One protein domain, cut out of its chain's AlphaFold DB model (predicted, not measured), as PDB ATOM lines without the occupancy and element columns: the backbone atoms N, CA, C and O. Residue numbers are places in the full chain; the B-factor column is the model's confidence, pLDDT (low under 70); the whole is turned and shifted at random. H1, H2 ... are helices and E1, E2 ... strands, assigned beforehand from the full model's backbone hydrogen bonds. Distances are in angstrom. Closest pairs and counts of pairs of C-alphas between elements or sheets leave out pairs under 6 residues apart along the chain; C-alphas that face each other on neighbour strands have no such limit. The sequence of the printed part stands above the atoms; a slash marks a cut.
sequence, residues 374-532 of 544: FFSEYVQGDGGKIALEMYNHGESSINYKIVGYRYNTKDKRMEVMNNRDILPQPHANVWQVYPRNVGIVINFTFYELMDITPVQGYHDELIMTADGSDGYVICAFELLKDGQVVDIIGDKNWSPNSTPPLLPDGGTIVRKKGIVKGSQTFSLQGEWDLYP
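What this domain is: This is residues 374 to 532 of the 544 residues of the protein "Dockerin domain-containing protein" of Ammoniphilus sp. CFH 90114 (UniProt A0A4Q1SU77). Two strongly twisted sheets lie face to face as a sandwich, E7 E6 E2 E1 E10 E11 in one layer and E3, E4, E5, E8 and E9 in the other, with their strands at 27 degrees. Loops and two tiny helices, H1 and H2, lie round this core. The printed part has 159 residues, 74 of them, under half, in named elements, in the order E1 E2 E3 E4 E5 E6 H1 E7 E8 E9 E10 H2 E11; the class is mostly strand. The six-stranded sheet is mixed, in the order E7 E6 E2 E1 E10 E11; the five-stranded one is branched, its neighbour pairs antiparallel. The whole is compact, with a radius of gyration of the C-alphas of 14.6 A and spans of 42 by 37 by 32 A.

Where its parts are: E1, residues 374 to 380, begins with C-alpha 374 at (271.440, 157.640, 350.531) and is 18.2 A long. E2 is residues 386 to 392, 20.4 A; E3, residues 400 to 408, 26.1 A; E4, residues 413 to 416; E5, residues 428 to 430; E6, residues 437 to 443, 20.5 A. H1, residues 449 to 452, precedes E7, residues 460 to 462. E8, residues 472 to 481, is 27.1 A long, and E9, residues 484 to 490, 17.1 A. E10 is residues 507 to 511, H2 residues 524 to 527, and E11 residues 528 to 531, ending with C-alpha 531 at (264.584, 162.358, 367.771).

How they stand to each other: Hairpin E1 and E2 has N 387 and O 379 at 3.0 A; E6 is antiparallel to E2, N 441 and O 388 at 2.9 A. E6, H1 and E7 form a strand-helix-strand unit, two parallel neighbour strands with a helix between, its crossover right-handed; N 462 and O 442 are 2.9 A apart. E10 is antiparallel to E1, N 509 and O 378 at 2.8 A, and to E11, N 510 and O 529 at 2.9 A. E4 and E5 lie on one side of E3, E8 on the other; N 406 and O 415, 2.9 A, N 402 and O 428, 3.0 A, and N 403 and O 478, 3.0 A, are within hydrogen-bond range. Hairpin E8 and E9 has N 479 and O 487 at 2.9 A. The closest C-alphas of E1 and E9, Phe 374 and Asp 487, are 5.4 A apart. H2 only grazes the six-stranded sheet; H1 is only just not on it, with 4 pairs of C-alphas within 10 A. Both helices are too short for an O i to N i+4 pair; the one O i to N i+3 pair is within range in H1, not in H2.

The domain as a whole: The C-alphas farthest apart, Ser 396 and Lys 410, are 42.4 A apart. The printed part has no cut. The links E4 to E5, E9 to E10 and E10 to H2 are long. Mean pLDDT of the printed part is 93.5; residues 466 to 468 are under 70.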
ATOM      1  N   PHE A 374     271.419 156.465 349.659       97.88
ATOM      2  CA  PHE A 374     271.440 157.640 350.531       97.88
ATOM      3  C   PHE A 374     271.491 157.219 352.001       97.88
ATOM      4  O   PHE A 374     271.200 156.071 352.324       97.88
ATOM      5  N   PHE A 375     271.869 158.125 352.895       98.38
ATOM      6  CA  PHE A 375     271.774 157.916 354.332       98.38
ATOM      7  C   PHE A 375     270.304 157.886 354.755       98.38
ATOM      8  O   PHE A 375     269.555 158.828 354.496       98.38
ATOM      9  N   SER A 376     269.892 156.812 355.417       97.62
ATOM     10  CA  SER A 376     268.553 156.667 355.989       97.62
ATOM     11  C   SER A 376     268.511 157.044 357.465       97.62
ATOM     12  O   SER A 376     267.467 157.492 357.934       97.62
ATOM     13  N   GLU A 377     269.625 156.917 358.188       97.19
ATOM     14  CA  GLU A 377     269.661 157.205 359.620       97.19
ATOM     15  C   GLU A 377     271.060 157.584 360.120       97.19
ATOM     16  O   GLU A 377     272.077 157.058 359.663       97.19
ATOM     17  N   TYR A 378     271.107 158.475 361.107       97.31
ATOM     18  CA  TYR A 378     272.265 158.685 361.972       97.31
ATOM     19  C   TYR A 378     271.802 158.688 363.421       97.31
ATOM     20  O   TYR A 378     270.914 159.456 363.789       97.31
ATOM     21  N   VAL A 379     272.440 157.866 364.247       95.00
ATOM     22  CA  VAL A 379     272.167 157.772 365.679       95.00
ATOM     23  C   VAL A 379     273.403 158.186 366.452       95.00
ATOM     24  O   VAL A 379     274.484 157.658 366.217       95.00
ATOM     25  N   GLN A 380     273.220 159.066 367.430       92.81
ATOM     26  CA  GLN A 380     274.202 159.410 368.449       92.81
ATOM     27  C   GLN A 380     273.552 159.343 369.833       92.81
ATOM     28  O   GLN A 380     272.855 160.262 370.277       92.81
ATOM     29  N   GLY A 381     273.786 158.223 370.509       89.75
ATOM     30  CA  GLY A 381     273.463 158.003 371.912       89.75
ATOM     31  C   GLY A 381     274.617 158.349 372.851       89.75
ATOM     32  O   GLY A 381     275.613 158.968 372.469       89.75
ATOM     33  N   ASP A 382     274.474 157.943 374.107       88.69
ATOM     34  CA  ASP A 382     275.497 158.150 375.133       88.69
ATOM     35  C   ASP A 382     276.604 157.085 375.067       88.69
ATOM     36  O   ASP A 382     276.414 156.007 374.509       88.69
ATOM     37  N   GLY A 383     277.772 157.367 375.654       87.12
ATOM     38  CA  GLY A 383     278.853 156.377 375.793       87.12
ATOM     39  C   GLY A 383     279.492 155.934 374.470       87.12
ATOM     40  O   GLY A 383     279.954 154.802 374.363       87.12
ATOM     41  N   GLY A 384     279.493 156.801 373.453       89.00
ATOM     42  CA  GLY A 384     280.050 156.490 372.134       89.00
ATOM     43  C   GLY A 384     279.169 155.571 371.282       89.00
ATOM     44  O   GLY A 384     279.655 155.010 370.299       89.00
ATOM     45  N   LYS A 385     277.888 155.403 371.633       93.50
ATOM     46  CA  LYS A 385     276.913 154.641 370.839       93.50
ATOM     47  C   LYS A 385     276.494 155.441 369.608       93.50
ATOM     48  O   LYS A 385     275.521 156.193 369.654       93.50
ATOM     49  N   ILE A 386     277.257 155.311 368.527       95.31
ATOM     50  CA  ILE A 386     277.012 156.025 367.271       95.31
ATOM     51  C   ILE A 386     276.906 155.024 366.130       95.31
ATOM     52  O   ILE A 386     277.732 154.114 366.027       95.31
ATOM     53  N   ALA A 387     275.893 155.192 365.288       96.62
ATOM     54  CA  ALA A 387     275.668 154.369 364.109       96.62
ATOM     55  C   ALA A 387     275.181 155.221 362.933       96.62
ATOM     56  O   ALA A 387     274.487 156.221 363.112       96.62
ATOM     57  N   LEU A 388     275.547 154.794 361.731       97.50
ATOM     58  CA  LEU A 388     275.079 155.320 360.458       97.50
ATOM     59  C   LEU A 388     274.408 154.206 359.686       97.50
ATOM     60  O   LEU A 388     274.970 153.118 359.558       97.50
ATOM     61  N   GLU A 389     273.260 154.519 359.111       97.94
ATOM     62  CA  GLU A 389     272.573 153.660 358.171       97.94
ATOM     63  C   GLU A 389     272.501 154.344 356.808       97.94
ATOM     64  O   GLU A 389     272.090 155.500 356.682       97.94
ATOM     65  N   MET A 390     272.898 153.615 355.773       97.62
ATOM     66  CA  MET A 390     272.572 153.937 354.392       97.62
ATOM     67  C   MET A 390     271.513 152.971 353.875       97.62
ATOM     68  O   MET A 390     271.523 151.791 354.216       97.62
ATOM     69  N   TYR A 391     270.650 153.440 352.984       97.75
ATOM     70  CA  TYR A 391     269.656 152.637 352.296       97.75
ATOM     71  C   TYR A 391     269.888 152.663 350.788       97.75
ATOM     72  O   TYR A 391     270.021 153.725 350.177       97.75
ATOM     73  N   ASN A 392     269.941 151.482 350.171       96.94
ATOM     74  CA  ASN A 392     269.963 151.356 348.722       96.94
ATOM     75  C   ASN A 392     268.519 151.215 348.228       96.94
ATOM     76  O   ASN A 392     267.966 150.124 348.255       96.94
ATOM     77  N   HIS A 393     267.897 152.283 347.737       96.00
ATOM     78  CA  HIS A 393     266.518 152.234 347.241       96.00
ATOM     79  C   HIS A 393     266.359 151.451 345.930       96.00
ATOM     80  O   HIS A 393     265.326 150.816 345.706       96.00
ATOM     81  N   GLY A 394     267.374 151.459 345.061       94.31
ATOM     82  CA  GLY A 394     267.250 150.892 343.713       94.31
ATOM     83  C   GLY A 394     268.508 150.926 342.844       94.31
ATOM     84  O   GLY A 394     268.407 150.773 341.630       94.31
ATOM     85  N   GLU A 395     269.682 151.147 343.426       93.31
ATOM     86  CA  GLU A 395     270.961 151.130 342.722       93.31
ATOM     87  C   GLU A 395     271.429 149.706 342.422       93.31
ATOM     88  O   GLU A 395     271.393 148.825 343.281       93.31
ATOM     89  N   SER A 396     271.961 149.503 341.216       92.81
ATOM     90  CA  SER A 396     272.650 148.258 340.853       92.81
ATOM     91  C   SER A 396     274.002 148.103 341.548       92.81
ATOM     92  O   SER A 396     274.468 146.976 341.716       92.81
ATOM     93  N   SER A 397     274.638 149.214 341.945       91.62
ATOM     94  CA  SER A 397     275.825 149.149 342.793       91.62
ATOM     95  C   SER A 397     275.441 148.623 344.169       91.62
ATOM     96  O   SER A 397     274.394 148.959 344.718       91.62
ATOM     97  N   ILE A 398     276.310 147.785 344.716       94.88
ATOM     98  CA  ILE A 398     276.133 147.167 346.029       94.88
ATOM     99  C   ILE A 398     277.315 147.454 346.954       94.88
ATOM    100  O   ILE A 398     277.334 146.965 348.075       94.88
ATOM    101  N   ASN A 399     278.308 148.220 346.491       97.19
ATOM    102  CA  ASN A 399     279.508 148.541 347.254       97.19
ATOM    103  C   ASN A 399     279.649 150.056 347.368       97.19
ATOM    104  O   ASN A 399     279.783 150.757 346.364       97.19
ATOM    105  N   TYR A 400     279.654 150.531 348.605       98.19
ATOM    106  CA  TYR A 400     279.696 151.939 348.958       98.19
ATOM    107  C   TYR A 400     280.815 152.200 349.956       98.19
ATOM    108  O   TYR A 400     281.353 151.282 350.584       98.19
ATOM    109  N   LYS A 401     281.167 153.473 350.107       98.50
ATOM    110  CA  LYS A 401     282.100 153.925 351.136       98.50
ATOM    111  C   LYS A 401     281.483 155.053 351.934       98.50
ATOM    112  O   LYS A 401     280.801 155.894 351.358       98.50
ATOM    113  N   ILE A 402     281.753 155.085 353.233       98.62
ATOM    114  CA  ILE A 402     281.357 156.193 354.102       98.62
ATOM    115  C   ILE A 402     282.619 156.877 354.614       98.62
ATOM    116  O   ILE A 402     283.459 156.238 355.247       98.62
ATOM    117  N   VAL A 403     282.751 158.171 354.338       98.62
ATOM    118  CA  VAL A 403     283.845 159.009 354.845       98.62
ATOM    119  C   VAL A 403     283.290 159.878 355.964       98.62
ATOM    120  O   VAL A 403     282.338 160.624 355.745       98.62
ATOM    121  N   GLY A 404     283.870 159.777 357.159       97.81
ATOM    122  CA  GLY A 404     283.498 160.607 358.305       97.81
ATOM    123  C   GLY A 404     284.460 161.769 358.511       97.81
ATOM    124  O   GLY A 404     285.669 161.609 358.354       97.81
ATOM    125  N   TYR A 405     283.926 162.921 358.904       96.81
ATOM    126  CA  TYR A 405     284.684 164.142 359.169       96.81
ATOM    127  C   TYR A 405     284.451 164.608 360.602       96.81
ATOM    128  O   TYR A 405     283.307 164.724 361.053       96.81
ATOM    129  N   ARG A 406     285.537 164.905 361.319       94.50
ATOM    130  CA  ARG A 406     285.492 165.476 362.669       94.50
ATOM    131  C   ARG A 406     286.449 166.646 362.803       94.50
ATOM    132  O   ARG A 406     287.540 166.636 362.240       94.50
ATOM    133  N   TYR A 407     286.082 167.618 363.617       94.25
ATOM    134  CA  TYR A 407     286.948 168.730 363.964       94.25
ATOM    135  C   TYR A 407     287.649 168.467 365.295       94.25
ATOM    136  O   TYR A 407     286.996 168.223 366.309       94.25
ATOM    137  N   ASN A 408     288.978 168.549 365.297       93.50
ATOM    138  CA  ASN A 408     289.803 168.462 366.495       93.50
ATOM    139  C   ASN A 408     289.878 169.839 367.166       93.50
ATOM    140  O   ASN A 408     290.465 170.775 366.621       93.50
ATOM    141  N   THR A 409     289.295 169.980 368.356       90.88
ATOM    142  CA  THR A 409     289.227 171.255 369.085       90.88
ATOM    143  C   THR A 409     290.564 171.665 369.703       90.88
ATOM    144  O   THR A 409     290.781 172.855 369.935       90.88
ATOM    145  N   LYS A 410     291.480 170.711 369.916       90.94
ATOM    146  CA  LYS A 410     292.833 170.949 370.447       90.94
ATOM    147  C   LYS A 410     293.762 171.467 369.350       90.94
ATOM    148  O   LYS A 410     294.398 172.505 369.525       90.94
ATOM    149  N   ASP A 411     293.765 170.792 368.202       92.50
ATOM    150  CA  ASP A 411     294.627 171.116 367.055       92.50
ATOM    151  C   ASP A 411     293.998 172.134 366.088       92.50
ATOM    152  O   ASP A 411     294.673 172.635 365.190       92.50
ATOM    153  N   LYS A 412     292.707 172.440 366.258       92.88
ATOM    154  CA  LYS A 412     291.918 173.366 365.431       92.88
ATOM    155  C   LYS A 412     291.916 173.022 363.936       92.88
ATOM    156  O   LYS A 412     292.079 173.899 363.088       92.88
ATOM    157  N   ARG A 413     291.739 171.742 363.604       94.19
ATOM    158  CA  ARG A 413     291.733 171.251 362.216       94.19
ATOM    159  C   ARG A 413     290.657 170.202 361.977       94.19
ATOM    160  O   ARG A 413     290.289 169.467 362.892       94.19
ATOM    161  N   MET A 414     290.201 170.125 360.729       94.94
ATOM    162  CA  MET A 414     289.345 169.043 360.252       94.94
ATOM    163  C   MET A 414     290.180 167.777 360.023       94.94
ATOM    164  O   MET A 414     291.279 167.838 359.471       94.94
ATOM    165  N   GLU A 415     289.650 166.635 360.441       95.38
ATOM    166  CA  GLU A 415     290.240 165.310 360.290       95.38
ATOM    167  C   GLU A 415     289.248 164.366 359.611       95.38
ATOM    168  O   GLU A 415     288.042 164.426 359.857       95.38
ATOM    169  N   VAL A 416     289.779 163.451 358.799       97.19
ATOM    170  CA  VAL A 416     289.015 162.326 358.256       97.19
ATOM    171  C   VAL A 416     289.122 161.149 359.221       97.19
ATOM    172  O   VAL A 416     290.212 160.815 359.689       97.19
ATOM    173  N   MET A 417     287.986 160.535 359.539       96.69
ATOM    174  CA  MET A 417     287.912 159.368 360.411       96.69
ATOM    175  C   MET A 417     288.467 158.139 359.693       96.69
ATOM    176  O   MET A 417     288.080 157.840 358.563       96.69
ATOM    177  N   ASN A 418     289.344 157.405 360.373       97.25
ATOM    178  CA  ASN A 418     289.817 156.114 359.889       97.25
ATOM    179  C   ASN A 418     288.897 154.986 360.367       97.25
ATOM    180  O   ASN A 418     288.298 155.086 361.444       97.25
ATOM    181  N   ASN A 419     288.835 153.907 359.590       95.25
ATOM    182  CA  ASN A 419     288.279 152.642 360.049       95.25
ATOM    183  C   ASN A 419     289.258 151.892 360.968       95.25
ATOM    184  O   ASN A 419     290.386 152.343 361.206       95.25
ATOM    185  N   ARG A 420     288.819 150.756 361.519       91.50
ATOM    186  CA  ARG A 420     289.600 149.957 362.480       91.50
ATOM    187  C   ARG A 420     290.245 148.705 361.879       91.50
ATOM    188  O   ARG A 420     290.474 147.711 362.566       91.50
ATOM    189  N   ASP A 421     290.593 148.764 360.603       87.44
ATOM    190  CA  ASP A 421     291.337 147.684 359.967       87.44
ATOM    191  C   ASP A 421     292.801 147.630 360.431       87.44
ATOM    192  O   ASP A 421     293.362 148.597 360.952       87.44
ATOM    193  N   ILE A 422     293.463 146.494 360.173       87.31
ATOM    194  CA  ILE A 422     294.912 146.309 360.405       87.31
ATOM    195  C   ILE A 422     295.726 147.399 359.689       87.31
ATOM    196  O   ILE A 422     296.741 147.865 360.207       87.31
ATOM    197  N   LEU A 423     295.275 147.794 358.495       92.62
ATOM    198  CA  LEU A 423     295.799 148.918 357.725       92.62
ATOM    199  C   LEU A 423     294.684 149.960 357.570       92.62
ATOM    200  O   LEU A 423     293.943 149.891 356.583       92.62
ATOM    201  N   PRO A 424     294.560 150.899 358.528       94.38
ATOM    202  CA  PRO A 424     293.441 151.827 358.581       94.38
ATOM    203  C   PRO A 424     293.259 152.593 357.273       94.38
ATOM    204  O   PRO A 424     294.215 153.136 356.711       94.38
ATOM    205  N   GLN A 425     292.020 152.641 356.805       96.94
ATOM    206  CA  GLN A 425     291.589 153.402 355.643       96.94
ATOM    207  C   GLN A 425     290.776 154.621 356.091       96.94
ATOM    208  O   GLN A 425     290.043 154.530 357.075       96.94
ATOM    209  N   PRO A 426     290.822 155.748 355.358       97.38
ATOM    210  CA  PRO A 426     290.075 156.963 355.695       97.38
ATOM    211  C   PRO A 426     288.586 156.876 355.292       97.38
ATOM    212  O   PRO A 426     288.017 157.832 354.771       97.38
ATOM    213  N   HIS A 427     287.985 155.691 355.407       97.81
ATOM    214  CA  HIS A 427     286.584 155.403 355.097       97.81
ATOM    215  C   HIS A 427     286.183 154.039 355.655       97.81
ATOM    216  O   HIS A 427     287.020 153.147 355.766       97.81
ATOM    217  N   ALA A 428     284.888 153.864 355.899       98.25
ATOM    218  CA  ALA A 428     284.267 152.562 356.092       98.25
ATOM    219  C   ALA A 428     283.834 151.961 354.750       98.25
ATOM    220  O   ALA A 428     283.383 152.686 353.858       98.25
ATOM    221  N   ASN A 429     283.933 150.640 354.613       97.31
ATOM    222  CA  ASN A 429     283.466 149.888 353.452       97.31
ATOM    223  C   ASN A 429     282.096 149.259 353.725       97.31
ATOM    224  O   ASN A 429     281.938 148.450 354.632       97.31
ATOM    225  N   VAL A 430     281.111 149.576 352.887       97.12
ATOM    226  CA  VAL A 430     279.741 149.059 353.008       97.12
ATOM    227  C   VAL A 430     279.427 148.228 351.767       97.12
ATOM    228  O   VAL A 430     279.027 148.749 350.726       97.12
ATOM    229  N   TRP A 431     279.716 146.935 351.848       95.88
ATOM    230  CA  TRP A 431     279.668 145.993 350.728       95.88
ATOM    231  C   TRP A 431     278.376 145.172 350.710       95.88
ATOM    232  O   TRP A 431     277.733 144.981 351.731       95.88
ATOM    233  N   GLN A 432     278.008 144.659 349.536       95.75
ATOM    234  CA  GLN A 432     276.826 143.808 349.320       95.75
ATOM    235  C   GLN A 432     275.473 144.402 349.768       95.75
ATOM    236  O   GLN A 432     274.539 143.666 350.086       95.75
ATOM    237  N   VAL A 433     275.307 145.726 349.699       96.56
ATOM    238  CA  VAL A 433     274.016 146.374 349.970       96.56
ATOM    239  C   VAL A 433     273.134 146.341 348.724       96.56
ATOM    240  O   VAL A 433     273.154 147.248 347.890       96.56
ATOM    241  N   TYR A 434     272.373 145.259 348.570       96.06
ATOM    242  CA  TYR A 434     271.436 145.069 347.458       96.06
ATOM    243  C   TYR A 434     270.280 146.083 347.479       96.06
ATOM    244  O   TYR A 434     269.943 146.602 348.548       96.06
ATOM    245  N   PRO A 435     269.602 146.324 346.337       96.38
ATOM    246  CA  PRO A 435     268.373 147.109 346.306       96.38
ATOM    247  C   PRO A 435     267.393 146.714 347.414       96.38
ATOM    248  O   PRO A 435     267.147 145.531 347.653       96.38
ATOM    249  N   ARG A 436     266.815 147.729 348.049       94.81
ATOM    250  CA  ARG A 436     265.912 147.686 349.202       94.81
ATOM    251  C   ARG A 436     266.516 147.167 350.507       94.81
ATOM    252  O   ARG A 436     265.758 146.806 351.402       94.81
ATOM    253  N   ASN A 437     267.840 147.154 350.631       95.50
ATOM    254  CA  ASN A 437     268.532 146.802 351.871       95.50
ATOM    255  C   ASN A 437     269.307 147.989 352.444       95.50
ATOM    256  O   ASN A 437     269.579 148.978 351.756       95.50
ATOM    257  N   VAL A 438     269.652 147.851 353.721       96.50
ATOM    258  CA  VAL A 438     270.423 148.827 354.485       96.50
ATOM    259  C   VAL A 438     271.871 148.377 354.652       96.50
ATOM    260  O   VAL A 438     272.168 147.184 354.699       96.50
ATOM    261  N   GLY A 439     272.768 149.347 354.758       97.12
ATOM    262  CA  GLY A 439     274.154 149.160 355.151       97.12
ATOM    263  C   GLY A 439     274.438 149.961 356.414       97.12
ATOM    264  O   GLY A 439     274.119 151.144 356.470       97.12
ATOM    265  N   ILE A 440     275.027 149.317 357.422       97.94
ATOM    266  CA  ILE A 440     275.260 149.916 358.743       97.94
ATOM    267  C   ILE A 440     276.757 150.033 359.017       97.94
ATOM    268  O   ILE A 440     277.491 149.061 358.830       97.94
ATOM    269  N   VAL A 441     277.187 151.197 359.499       98.19
ATOM    270  CA  VAL A 441     278.538 151.459 360.019       98.19
ATOM    271  C   VAL A 441     278.411 151.981 361.441       98.19
ATOM    272  O   VAL A 441     277.582 152.848 361.709       98.19
ATOM    273  N   ILE A 442     279.236 151.476 362.352       97.50
ATOM    274  CA  ILE A 442     279.176 151.851 363.769       97.50
ATOM    275  C   ILE A 442     280.448 152.544 364.232       97.50
ATOM    276  O   ILE A 442     281.505 152.450 363.606       97.50
ATOM    277  N   ASN A 443     280.362 153.218 365.372       96.38
ATOM    278  CA  ASN A 443     281.547 153.592 366.118       96.38
ATOM    279  C   ASN A 443     282.233 152.353 366.707       96.38
ATOM    280  O   ASN A 443     281.565 151.457 367.219       96.38
ATOM    281  N   PHE A 444     283.565 152.351 366.729       93.00
ATOM    282  CA  PHE A 444     284.389 151.222 367.185       93.00
ATOM    283  C   PHE A 444     284.176 150.774 368.641       93.00
ATOM    284  O   PHE A 444     284.731 149.759 369.060       93.00
ATOM    285  N   THR A 445     283.451 151.555 369.446       92.62
ATOM    286  CA  THR A 445     283.112 151.212 370.834       92.62
ATOM    287  C   THR A 445     281.679 150.712 370.999       92.62
ATOM    288  O   THR A 445     281.311 150.323 372.105       92.62
ATOM    289  N   PHE A 446     280.853 150.705 369.945       94.31
ATOM    290  CA  PHE A 446     279.428 150.377 370.035       94.31
ATOM    291  C   PHE A 446     279.143 148.871 369.860       94.31
ATOM    292  O   PHE A 446     278.360 148.454 369.008       94.31
ATOM    293  N   TYR A 447     279.764 148.035 370.693       88.00
ATOM    294  CA  TYR A 447     279.674 146.570 370.577       88.00
ATOM    295  C   TYR A 447     278.316 145.968 370.944       88.00
ATOM    296  O   TYR A 447     277.990 144.870 370.508       88.00
ATOM    297  N   GLU A 448     277.526 146.692 371.729       93.31
ATOM    298  CA  GLU A 448     276.203 146.270 372.203       93.31
ATOM    299  C   GLU A 448     275.068 146.631 371.222       93.31
ATOM    300  O   GLU A 448     273.900 146.508 371.576       93.31
ATOM    301  N   LEU A 449     275.367 147.094 369.997       94.69
ATOM    302  CA  LEU A 449     274.335 147.499 369.027       94.69
ATOM    303  C   LEU A 449     273.265 146.406 368.839       94.69
ATOM    304  O   LEU A 449     272.074 146.691 368.940       94.69
ATOM    305  N   MET A 450     273.700 145.163 368.610       94.62
ATOM    306  CA  MET A 450     272.816 144.013 368.364       94.62
ATOM    307  C   MET A 450     271.993 143.612 369.599       94.62
ATOM    308  O   MET A 450     270.970 142.947 369.463       94.62
ATOM    309  N   ASP A 451     272.427 144.016 370.797       94.38
ATOM    310  CA  ASP A 451     271.700 143.780 372.047       94.38
ATOM    311  C   ASP A 451     270.619 144.849 372.290       94.38
ATOM    312  O   ASP A 451     269.660 144.612 373.025       94.38
ATOM    313  N   ILE A 452     270.767 146.034 371.683       92.00
ATOM    314  CA  ILE A 452     269.893 147.198 371.897       92.00
ATOM    315  C   ILE A 452     268.810 147.316 370.822       92.00
ATOM    316  O   ILE A 452     267.702 147.769 371.118       92.00
ATOM    317  N   THR A 453     269.108 146.942 369.580       92.19
ATOM    318  CA  THR A 453     268.178 147.077 368.452       92.19
ATOM    319  C   THR A 453     268.296 145.870 367.513       92.19
ATOM    320  O   THR A 453     269.397 145.334 367.365       92.19
ATOM    321  N   PRO A 454     267.195 145.387 366.897       89.31
ATOM    322  CA  PRO A 454     267.164 144.120 366.157       89.31
ATOM    323  C   PRO A 454     267.779 144.222 364.748       89.31
ATOM    324  O   PRO A 454     267.179 143.823 363.749       89.31
ATOM    325  N   VAL A 455     268.997 144.744 364.659       93.31
ATOM    326  CA  VAL A 455     269.815 144.730 363.444       93.31
ATOM    327  C   VAL A 455     270.485 143.363 363.261       93.31
ATOM    328  O   VAL A 455     270.732 142.638 364.219       93.31
ATOM    329  N   GLN A 456     270.766 142.977 362.012       89.75
ATOM    330  CA  GLN A 456     271.404 141.684 361.698       89.75
ATOM    331  C   GLN A 456     272.932 141.713 361.831       89.75
ATOM    332  O   GLN A 456     273.573 140.672 361.963       89.75
ATOM    333  N   GLY A 457     273.525 142.898 361.713       93.88
ATOM    334  CA  GLY A 457     274.962 143.080 361.580       93.88
ATOM    335  C   GLY A 457     275.315 144.525 361.237       93.88
ATOM    336  O   GLY A 457     274.441 145.346 360.956       93.88
ATOM    337  N   TYR A 458     276.609 144.822 361.248       96.31
ATOM    338  CA  TYR A 458     277.191 146.037 360.680       96.31
ATOM    339  C   TYR A 458     278.310 145.634 359.709       96.31
ATOM    340  O   TYR A 458     278.795 144.504 359.752       96.31
ATOM    341  N   HIS A 459     278.679 146.534 358.800       96.75
ATOM    342  CA  HIS A 459     279.608 146.243 357.703       96.75
ATOM    343  C   HIS A 459     281.045 146.653 358.024       96.75
ATOM    344  O   HIS A 459     281.978 145.992 357.574       96.75
ATOM    345  N   ASP A 460     281.215 147.740 358.777       97.38
ATOM    346  CA  ASP A 460     282.521 148.278 359.157       97.38
ATOM    347  C   ASP A 460     282.394 149.167 360.409       97.38
ATOM    348  O   ASP A 460     281.290 149.551 360.819       97.38
ATOM    349  N   GLU A 461     283.534 149.512 360.999       96.56
ATOM    350  CA  GLU A 461     283.667 150.389 362.158       96.56
ATOM    351  C   GLU A 461     284.470 151.645 361.791       96.56
ATOM    352  O   GLU A 461     285.553 151.554 361.216       96.56
ATOM    353  N   LEU A 462     283.999 152.827 362.197       96.62
ATOM    354  CA  LEU A 462     284.775 154.073 362.153       96.62
ATOM    355  C   LEU A 462     285.165 154.531 363.559       96.62
ATOM    356  O   LEU A 462     284.468 154.282 364.543       96.62
ATOM    357  N   ILE A 463     286.263 155.281 363.649       94.31
ATOM    358  CA  ILE A 463     286.657 155.986 364.875       94.31
ATOM    359  C   ILE A 463     285.826 157.278 365.002       94.31
ATOM    360  O   ILE A 463     286.322 158.389 364.800       94.31
ATOM    361  N   MET A 464     284.537 157.123 365.318       93.06
ATOM    362  CA  MET A 464     283.566 158.209 365.503       93.06
ATOM    363  C   MET A 464     283.624 158.746 366.941       93.06
ATOM    364  O   MET A 464     282.686 158.626 367.722       93.06
ATOM    365  N   THR A 465     284.756 159.311 367.337       82.94
ATOM    366  CA  THR A 465     284.899 159.946 368.659       82.94
ATOM    367  C   THR A 465     284.088 161.241 368.705       82.94
ATOM    368  O   THR A 465     284.308 162.128 367.870       82.94
ATOM    369  N   ALA A 466     283.137 161.326 369.635       69.69
ATOM    370  CA  ALA A 466     282.242 162.464 369.769       69.69
ATOM    371  C   ALA A 466     281.784 162.644 371.212       69.69
ATOM    372  O   ALA A 466     281.047 161.811 371.730       69.69
ATOM    373  N   ASP A 467     282.152 163.764 371.817       63.59
ATOM    374  CA  ASP A 467     281.483 164.335 372.995       63.59
ATOM    375  C   ASP A 467     282.020 165.736 373.355       63.59
ATOM    376  O   ASP A 467     281.609 166.320 374.358       63.59
ATOM    377  N   GLY A 468     282.959 166.290 372.577       63.19
ATOM    378  CA  GLY A 468     283.647 167.547 372.876       63.19
ATOM    379  C   GLY A 468     284.612 167.459 374.066       63.19
ATOM    380  O   GLY A 468     285.599 168.197 374.100       63.19
ATOM    381  N   SER A 469     284.375 166.543 375.009       70.94
ATOM    382  CA  SER A 469     285.211 166.276 376.180       70.94
ATOM    383  C   SER A 469     286.506 165.538 375.813       70.94
ATOM    384  O   SER A 469     287.566 165.797 376.386       70.94
ATOM    385  N   ASP A 470     286.451 164.702 374.780       77.31
ATOM    386  CA  ASP A 470     287.572 164.046 374.115       77.31
ATOM    387  C   ASP A 470     288.392 165.011 373.234       77.31
ATOM    388  O   ASP A 470     289.578 164.779 372.950       77.31
ATOM    389  N   GLY A 471     287.805 166.160 372.895       87.56
ATOM    390  CA  GLY A 471     288.370 167.185 372.030       87.56
ATOM    391  C   GLY A 471     287.942 167.073 370.567       87.56
ATOM    392  O   GLY A 471     288.627 167.637 369.715       87.56
ATOM    393  N   TYR A 472     286.848 166.370 370.258       90.94
ATOM    394  CA  TYR A 472     286.342 166.217 368.894       90.94
ATOM    395  C   TYR A 472     284.862 166.582 368.752       90.94
ATOM    396  O   TYR A 472     284.048 166.385 369.653       90.94
ATOM    397  N   VAL A 473     284.515 167.101 367.573       92.12
ATOM    398  CA  VAL A 473     283.138 167.374 367.142       92.12
ATOM    399  C   VAL A 473     282.905 166.654 365.820       92.12
ATOM    400  O   VAL A 473     283.673 166.855 364.884       92.12
ATOM    401  N   ILE A 474     281.865 165.822 365.723       93.62
ATOM    402  CA  ILE A 474     281.460 165.221 364.444       93.62
ATOM    403  C   ILE A 474     280.835 166.303 363.566       93.62
ATOM    404  O   ILE A 474     279.913 167.005 363.982       93.62
ATOM    405  N   CYS A 475     281.341 166.422 362.342       94.38
ATOM    406  CA  CYS A 475     280.971 167.496 361.429       94.38
ATOM    407  C   CYS A 475     280.105 166.995 360.279       94.38
ATOM    408  O   CYS A 475     279.084 167.614 359.988       94.38
ATOM    409  N   ALA A 476     280.497 165.886 359.643       97.00
ATOM    410  CA  ALA A 476     279.795 165.352 358.482       97.00
ATOM    411  C   ALA A 476     280.099 163.883 358.203       97.00
ATOM    412  O   ALA A 476     281.124 163.351 358.634       97.00
ATOM    413  N   PHE A 477     279.247 163.287 357.372       98.44
ATOM    414  CA  PHE A 477     279.520 162.043 356.670       98.44
ATOM    415  C   PHE A 477     279.154 162.178 355.195       98.44
ATOM    416  O   PHE A 477     278.123 162.755 354.849       98.44
ATOM    417  N   GLU A 478     279.996 161.623 354.331       98.62
ATOM    418  CA  GLU A 478     279.738 161.496 352.899       98.62
ATOM    419  C   GLU A 478     279.534 160.026 352.544       98.62
ATOM    420  O   GLU A 478     280.334 159.171 352.933       98.62
ATOM    421  N   LEU A 479     278.487 159.742 351.771       98.56
ATOM    422  CA  LEU A 479     278.269 158.449 351.137       98.56
ATOM    423  C   LEU A 479     278.849 158.502 349.729       98.56
ATOM    424  O   LEU A 479     278.482 159.367 348.935       98.56
ATOM    425  N   LEU A 480     279.743 157.571 349.410       98.06
ATOM    426  CA  LEU A 480     280.395 157.487 348.113       98.06
ATOM    427  C   LEU A 480     279.961 156.230 347.361       98.06
ATOM    428  O   LEU A 480     279.985 155.121 347.899       98.06
ATOM    429  N   LYS A 481     279.667 156.413 346.074       95.50
ATOM    430  CA  LYS A 481     279.449 155.363 345.077       95.50
ATOM    431  C   LYS A 481     280.457 155.566 343.951       95.50
ATOM    432  O   LYS A 481     280.534 156.654 343.390       95.50
ATOM    433  N   ASP A 482     281.247 154.541 343.635       93.00
ATOM    434  CA  ASP A 482     282.254 154.589 342.559       93.00
ATOM    435  C   ASP A 482     283.213 155.798 342.667       93.00
ATOM    436  O   ASP A 482     283.651 156.377 341.676       93.00
ATOM    437  N   GLY A 483     283.529 156.201 343.905       93.44
ATOM    438  CA  GLY A 483     284.393 157.348 344.214       93.44
ATOM    439  C   GLY A 483     283.712 158.721 344.151       93.44
ATOM    440  O   GLY A 483     284.362 159.717 344.457       93.44
ATOM    441  N   GLN A 484     282.428 158.794 343.798       96.12
ATOM    442  CA  GLN A 484     281.648 160.032 343.771       96.12
ATOM    443  C   GLN A 484     280.758 160.143 345.007       96.12
ATOM    444  O   GLN A 484     280.123 159.166 345.398       96.12
ATOM    445  N   VAL A 485     280.681 161.338 345.593       97.62
ATOM    446  CA  VAL A 485     279.748 161.625 346.691       97.62
ATOM    447  C   VAL A 485     278.326 161.618 346.145       97.62
ATOM    448  O   VAL A 485     278.029 162.286 345.155       97.62
ATOM    449  N   VAL A 486     277.447 160.845 346.774       97.31
ATOM    450  CA  VAL A 486     276.046 160.689 346.365       97.31
ATOM    451  C   VAL A 486     275.048 161.158 347.416       97.31
ATOM    452  O   VAL A 486     273.913 161.469 347.059       97.31
ATOM    453  N   ASP A 487     275.469 161.245 348.676       98.06
ATOM    454  CA  ASP A 487     274.680 161.831 349.755       98.06
ATOM    455  C   ASP A 487     275.586 162.391 350.859       98.06
ATOM    456  O   ASP A 487     276.701 161.896 351.062       98.06
ATOM    457  N   ILE A 488     275.105 163.413 351.564       97.19
ATOM    458  CA  ILE A 488     275.822 164.093 352.645       97.19
ATOM    459  C   ILE A 488     274.884 164.327 353.827       97.19
ATOM    460  O   ILE A 488     273.767 164.826 353.676       97.19
ATOM    461  N   ILE A 489     275.396 164.058 355.027       97.19
ATOM    462  CA  ILE A 489     274.852 164.604 356.272       97.19
ATOM    463  C   ILE A 489     275.898 165.480 356.956       97.19
ATOM    464  O   ILE A 489     277.080 165.144 356.973       97.19
ATOM    465  N   GLY A 490     275.465 166.603 357.526       95.50
ATOM    466  CA  GLY A 490     276.340 167.584 358.172       95.50
ATOM    467  C   GLY A 490     277.099 168.487 357.194       95.50
ATOM    468  O   GLY A 490     276.721 168.626 356.032       95.50
ATOM    469  N   ASP A 491     278.167 169.119 357.681       95.06
ATOM    470  CA  ASP A 491     279.033 170.016 356.907       95.06
ATOM    471  C   ASP A 491     280.517 169.652 357.082       95.06
ATOM    472  O   ASP A 491     281.099 169.786 358.158       95.06
ATOM    473  N   LYS A 492     281.159 169.185 356.004       93.69
ATOM    474  CA  LYS A 492     282.582 168.800 356.006       93.69
ATOM    475  C   LYS A 492     283.542 169.989 356.088       93.69
ATOM    476  O   LYS A 492     284.733 169.793 356.315       93.69
ATOM    477  N   ASN A 493     283.035 171.206 355.894       93.25
ATOM    478  CA  ASN A 493     283.779 172.455 356.034       93.25
ATOM    479  C   ASN A 493     283.450 173.177 357.349       93.25
ATOM    480  O   ASN A 493     283.854 174.328 357.533       93.25
ATOM    481  N   TRP A 494     282.737 172.509 358.262       94.88
ATOM    482  CA  TRP A 494     282.327 173.083 359.533       94.88
ATOM    483  C   TRP A 494     283.512 173.632 360.335       94.88
ATOM    484  O   TRP A 494     284.602 173.054 360.388       94.88
ATOM    485  N   SER A 495     283.266 174.733 361.037       90.88
ATOM    486  CA  SER A 495     284.171 175.282 362.045       90.88
ATOM    487  C   SER A 495     283.392 175.818 363.255       90.88
ATOM    488  O   SER A 495     282.218 176.169 363.113       90.88
ATOM    489  N   PRO A 496     284.028 175.985 364.431       89.75
ATOM    490  CA  PRO A 496     283.358 176.493 365.634       89.75
ATOM    491  C   PRO A 496     282.661 177.855 365.485       89.75
ATOM    492  O   PRO A 496     281.784 178.174 366.277       89.75
ATOM    493  N   ASN A 497     283.048 178.654 364.484       88.69
ATOM    494  CA  ASN A 497     282.482 179.982 364.221       88.69
ATOM    495  C   ASN A 497     281.455 179.989 363.070       88.69
ATOM    496  O   ASN A 497     281.039 181.064 362.643       88.69
ATOM    497  N   SER A 498     281.110 178.821 362.519       88.19
ATOM    498  CA  SER A 498     280.174 178.674 361.395       88.19
ATOM    499  C   SER A 498     278.747 178.357 361.877       88.19
ATOM    500  O   SER A 498     278.255 178.985 362.813       88.19
ATOM    501  N   THR A 499     278.058 177.411 361.237       83.06
ATOM    502  CA  THR A 499     276.759 176.893 361.684       83.06
ATOM    503  C   THR A 499     276.924 175.971 362.895       83.06
ATOM    504  O   THR A 499     278.041 175.567 363.219       83.06
ATOM    505  N   PRO A 500     275.841 175.579 363.584       85.50
ATOM    506  CA  PRO A 500     275.903 174.456 364.514       85.50
ATOM    507  C   PRO A 500     276.437 173.183 363.818       85.50
ATOM    508  O   PRO A 500     276.175 173.002 362.624       85.50
ATOM    509  N   PRO A 501     277.197 172.319 364.522       87.62
ATOM    510  CA  PRO A 501     277.627 171.018 363.992       87.62
ATOM    511  C   PRO A 501     276.430 170.092 363.733       87.62
ATOM    512  O   PRO A 501     275.310 170.427 364.110       87.62
ATOM    513  N   LEU A 502     276.670 168.921 363.118       90.94
ATOM    514  CA  LEU A 502     275.634 167.975 362.665       90.94
ATOM    515  C   LEU A 502     274.475 167.816 363.666       90.94
ATOM    516  O   LEU A 502     273.335 168.091 363.306       90.94
ATOM    517  N   LEU A 503     274.781 167.414 364.906       90.06
ATOM    518  CA  LEU A 503     273.857 167.386 366.045       90.06
ATOM    519  C   LEU A 503     274.616 167.816 367.316       90.06
ATOM    520  O   LEU A 503     275.280 166.983 367.936       90.06
ATOM    521  N   PRO A 504     274.566 169.102 367.715       83.50
ATOM    522  CA  PRO A 504     275.376 169.633 368.818       83.50
ATOM    523  C   PRO A 504     275.088 168.949 370.157       83.50
ATOM    524  O   PRO A 504     276.002 168.676 370.931       83.50
ATOM    525  N   ASP A 505     273.819 168.617 370.385       84.81
ATOM    526  CA  ASP A 505     273.343 167.957 371.599       84.81
ATOM    527  C   ASP A 505     273.230 166.433 371.425       84.81
ATOM    528  O   ASP A 505     272.635 165.754 372.260       84.81
ATOM    529  N   GLY A 506     273.789 165.872 370.345       88.19
ATOM    530  CA  GLY A 506     273.529 164.504 369.895       88.19
ATOM    531  C   GLY A 506     272.069 164.290 369.484       88.19
ATOM    532  O   GLY A 506     271.327 165.242 369.243       88.19
ATOM    533  N   GLY A 507     271.647 163.031 369.386       93.56
ATOM    534  CA  GLY A 507     270.290 162.679 368.973       93.56
ATOM    535  C   GLY A 507     270.273 161.664 367.846       93.56
ATOM    536  O   GLY A 507     271.294 161.077 367.499       93.56
ATOM    537  N   THR A 508     269.092 161.437 367.293       95.38
ATOM    538  CA  THR A 508     268.891 160.552 366.145       95.38
ATOM    539  C   THR A 508     268.201 161.323 365.040       95.38
ATOM    540  O   THR A 508     267.218 162.007 365.311       95.38
ATOM    541  N   ILE A 509     268.693 161.215 363.812       96.56
ATOM    542  CA  ILE A 509     267.995 161.718 362.633       96.56
ATOM    543  C   ILE A 509     267.610 160.557 361.732       96.56
ATOM    544  O   ILE A 509     268.457 159.741 361.381       96.56
ATOM    545  N   VAL A 510     266.339 160.508 361.347       96.62
ATOM    546  CA  VAL A 510     265.794 159.510 360.419       96.62
ATOM    547  C   VAL A 510     265.368 160.226 359.151       96.62
ATOM    548  O   VAL A 510     264.738 161.282 359.205       96.62
ATOM    549  N   ARG A 511     265.742 159.692 357.992       96.50
ATOM    550  CA  ARG A 511     265.408 160.289 356.704       96.50
ATOM    551  C   ARG A 511     263.893 160.277 356.523       96.50
ATOM    552  O   ARG A 511     263.246 159.249 356.712       96.50
ATOM    553  N   LYS A 512     263.330 161.424 356.149       95.31
ATOM    554  CA  LYS A 512     261.885 161.585 355.988       95.31
ATOM    555  C   LYS A 512     261.343 160.681 354.889       95.31
ATOM    556  O   LYS A 512     261.941 160.537 353.819       95.31
ATOM    557  N   LYS A 513     260.134 160.172 355.124       94.25
ATOM    558  CA  LYS A 513     259.352 159.490 354.096       94.25
ATOM    559  C   LYS A 513     259.121 160.418 352.900       94.25
ATOM    560  O   LYS A 513     258.821 161.602 353.052       94.25
ATOM    561  N   GLY A 514     259.233 159.852 351.715       93.75
ATOM    562  CA  GLY A 514     259.162 160.478 350.409       93.75
ATOM    563  C   GLY A 514     260.530 160.666 349.770       93.75
ATOM    564  O   GLY A 514     260.595 160.824 348.554       93.75
ATOM    565  N   ILE A 515     261.626 160.637 350.540       94.94
ATOM    566  CA  ILE A 515     262.974 160.776 349.985       94.94
ATOM    567  C   ILE A 515     263.422 159.456 349.358       94.94
ATOM    568  O   ILE A 515     263.570 158.448 350.036       94.94
ATOM    569  N   VAL A 516     263.709 159.487 348.060       95.56
ATOM    570  CA  VAL A 516     264.164 158.318 347.291       95.56
ATOM    571  C   VAL A 516     265.533 158.523 346.645       95.56
ATOM    572  O   VAL A 516     266.066 157.594 346.033       95.56
ATOM    573  N   LYS A 517     266.106 159.729 346.767       95.94
ATOM    574  CA  LYS A 517     267.416 160.106 346.220       95.94
ATOM    575  C   LYS A 517     268.269 160.862 347.238       95.94
ATOM    576  O   LYS A 517     267.739 161.682 347.987       95.94
ATOM    577  N   GLY A 518     269.584 160.646 347.189       95.62
ATOM    578  CA  GLY A 518     270.579 161.356 347.999       95.62
ATOM    579  C   GLY A 518     270.667 162.856 347.705       95.62
ATOM    580  O   GLY A 518     270.101 163.365 346.733       95.62
ATOM    581  N   SER A 519     271.338 163.584 348.588       95.44
ATOM    582  CA  SER A 519     271.473 165.038 348.609       95.44
ATOM    583  C   SER A 519     272.936 165.438 348.725       95.44
ATOM    584  O   SER A 519     273.679 164.940 349.559       95.44
ATOM    585  N   GLN A 520     273.350 166.413 347.922       92.56
ATOM    586  CA  GLN A 520     274.707 166.971 347.995       92.56
ATOM    587  C   GLN A 520     274.843 168.053 349.077       92.56
ATOM    588  O   GLN A 520     275.931 168.560 349.327       92.56
ATOM    589  N   THR A 521     273.731 168.430 349.705       92.44
ATOM    590  CA  THR A 521     273.662 169.434 350.765       92.44
ATOM    591  C   THR A 521     272.769 168.920 351.878       92.44
ATOM    592  O   THR A 521     271.668 168.434 351.621       92.44
ATOM    593  N   PHE A 522     273.223 169.061 353.119       94.69
ATOM    594  CA  PHE A 522     272.463 168.625 354.278       94.69
ATOM    595  C   PHE A 522     271.349 169.620 354.627       94.69
ATOM    596  O   PHE A 522     271.610 170.800 354.862       94.69
ATOM    597  N   SER A 523     270.108 169.134 354.714       94.00
ATOM    598  CA  SER A 523     268.950 169.914 355.164       94.00
ATOM    599  C   SER A 523     268.234 169.190 356.298       94.00
ATOM    600  O   SER A 523     267.301 168.419 356.071       94.00
ATOM    601  N   LEU A 524     268.676 169.438 357.536       93.81
ATOM    602  CA  LEU A 524     268.117 168.800 358.732       93.81
ATOM    603  C   LEU A 524     266.594 168.979 358.806       93.81
ATOM    604  O   LEU A 524     265.864 168.011 358.939       93.81
ATOM    605  N   GLN A 525     266.101 170.209 358.662       92.88
ATOM    606  CA  GLN A 525     264.669 170.492 358.805       92.88
ATOM    607  C   GLN A 525     263.828 170.036 357.602       92.88
ATOM    608  O   GLN A 525     262.619 169.858 357.732       92.88
ATOM    609  N   GLY A 526     264.438 169.890 356.422       95.06
ATOM    610  CA  GLY A 526     263.707 169.602 355.190       95.06
ATOM    611  C   GLY A 526     263.693 168.134 354.773       95.06
ATOM    612  O   GLY A 526     262.779 167.734 354.055       95.06
ATOM    613  N   GLU A 527     264.669 167.335 355.208       95.62
ATOM    614  CA  GLU A 527     264.827 165.937 354.773       95.62
ATOM    615  C   GLU A 527     264.920 164.929 355.926       95.62
ATOM    616  O   GLU A 527     264.952 163.726 355.666       95.62
ATOM    617  N   TRP A 528     264.941 165.382 357.185       95.88
ATOM    618  CA  TRP A 528     265.153 164.517 358.347       95.88
ATOM    619  C   TRP A 528     264.158 164.785 359.477       95.88
ATOM    620  O   TRP A 528     263.795 165.925 359.759       95.88
ATOM    621  N   ASP A 529     263.743 163.717 360.147       93.94
ATOM    622  CA  ASP A 529     263.052 163.751 361.430       93.94
ATOM    623  C   ASP A 529     264.082 163.652 362.554       93.94
ATOM    624  O   ASP A 529     264.940 162.773 362.527       93.94
ATOM    625  N   LEU A 530     264.007 164.554 363.536       93.56
ATOM    626  CA  LEU A 530     264.918 164.594 364.680       93.56
ATOM    627  C   LEU A 530     264.261 163.968 365.914       93.56
ATOM    628  O   LEU A 530     263.172 164.369 366.325       93.56
ATOM    629  N   TYR A 531     264.974 163.045 366.548       94.38
ATOM    630  CA  TYR A 531     264.584 162.358 367.771       94.38
ATOM    631  C   TYR A 531     265.649 162.529 368.866       94.38
ATOM    632  O   TYR A 531     266.823 162.778 368.567       94.38
ATOM    633  N   PRO A 532     265.273 162.368 370.150       94.81
ATOM    634  CA  PRO A 532     266.216 162.415 371.263       94.81
ATOM    635  C   PRO A 532     267.346 161.385 371.151       94.81
ATOM    636  O   PRO A 532     267.255 160.396 370.413       94.81
TER     637      PRO A 532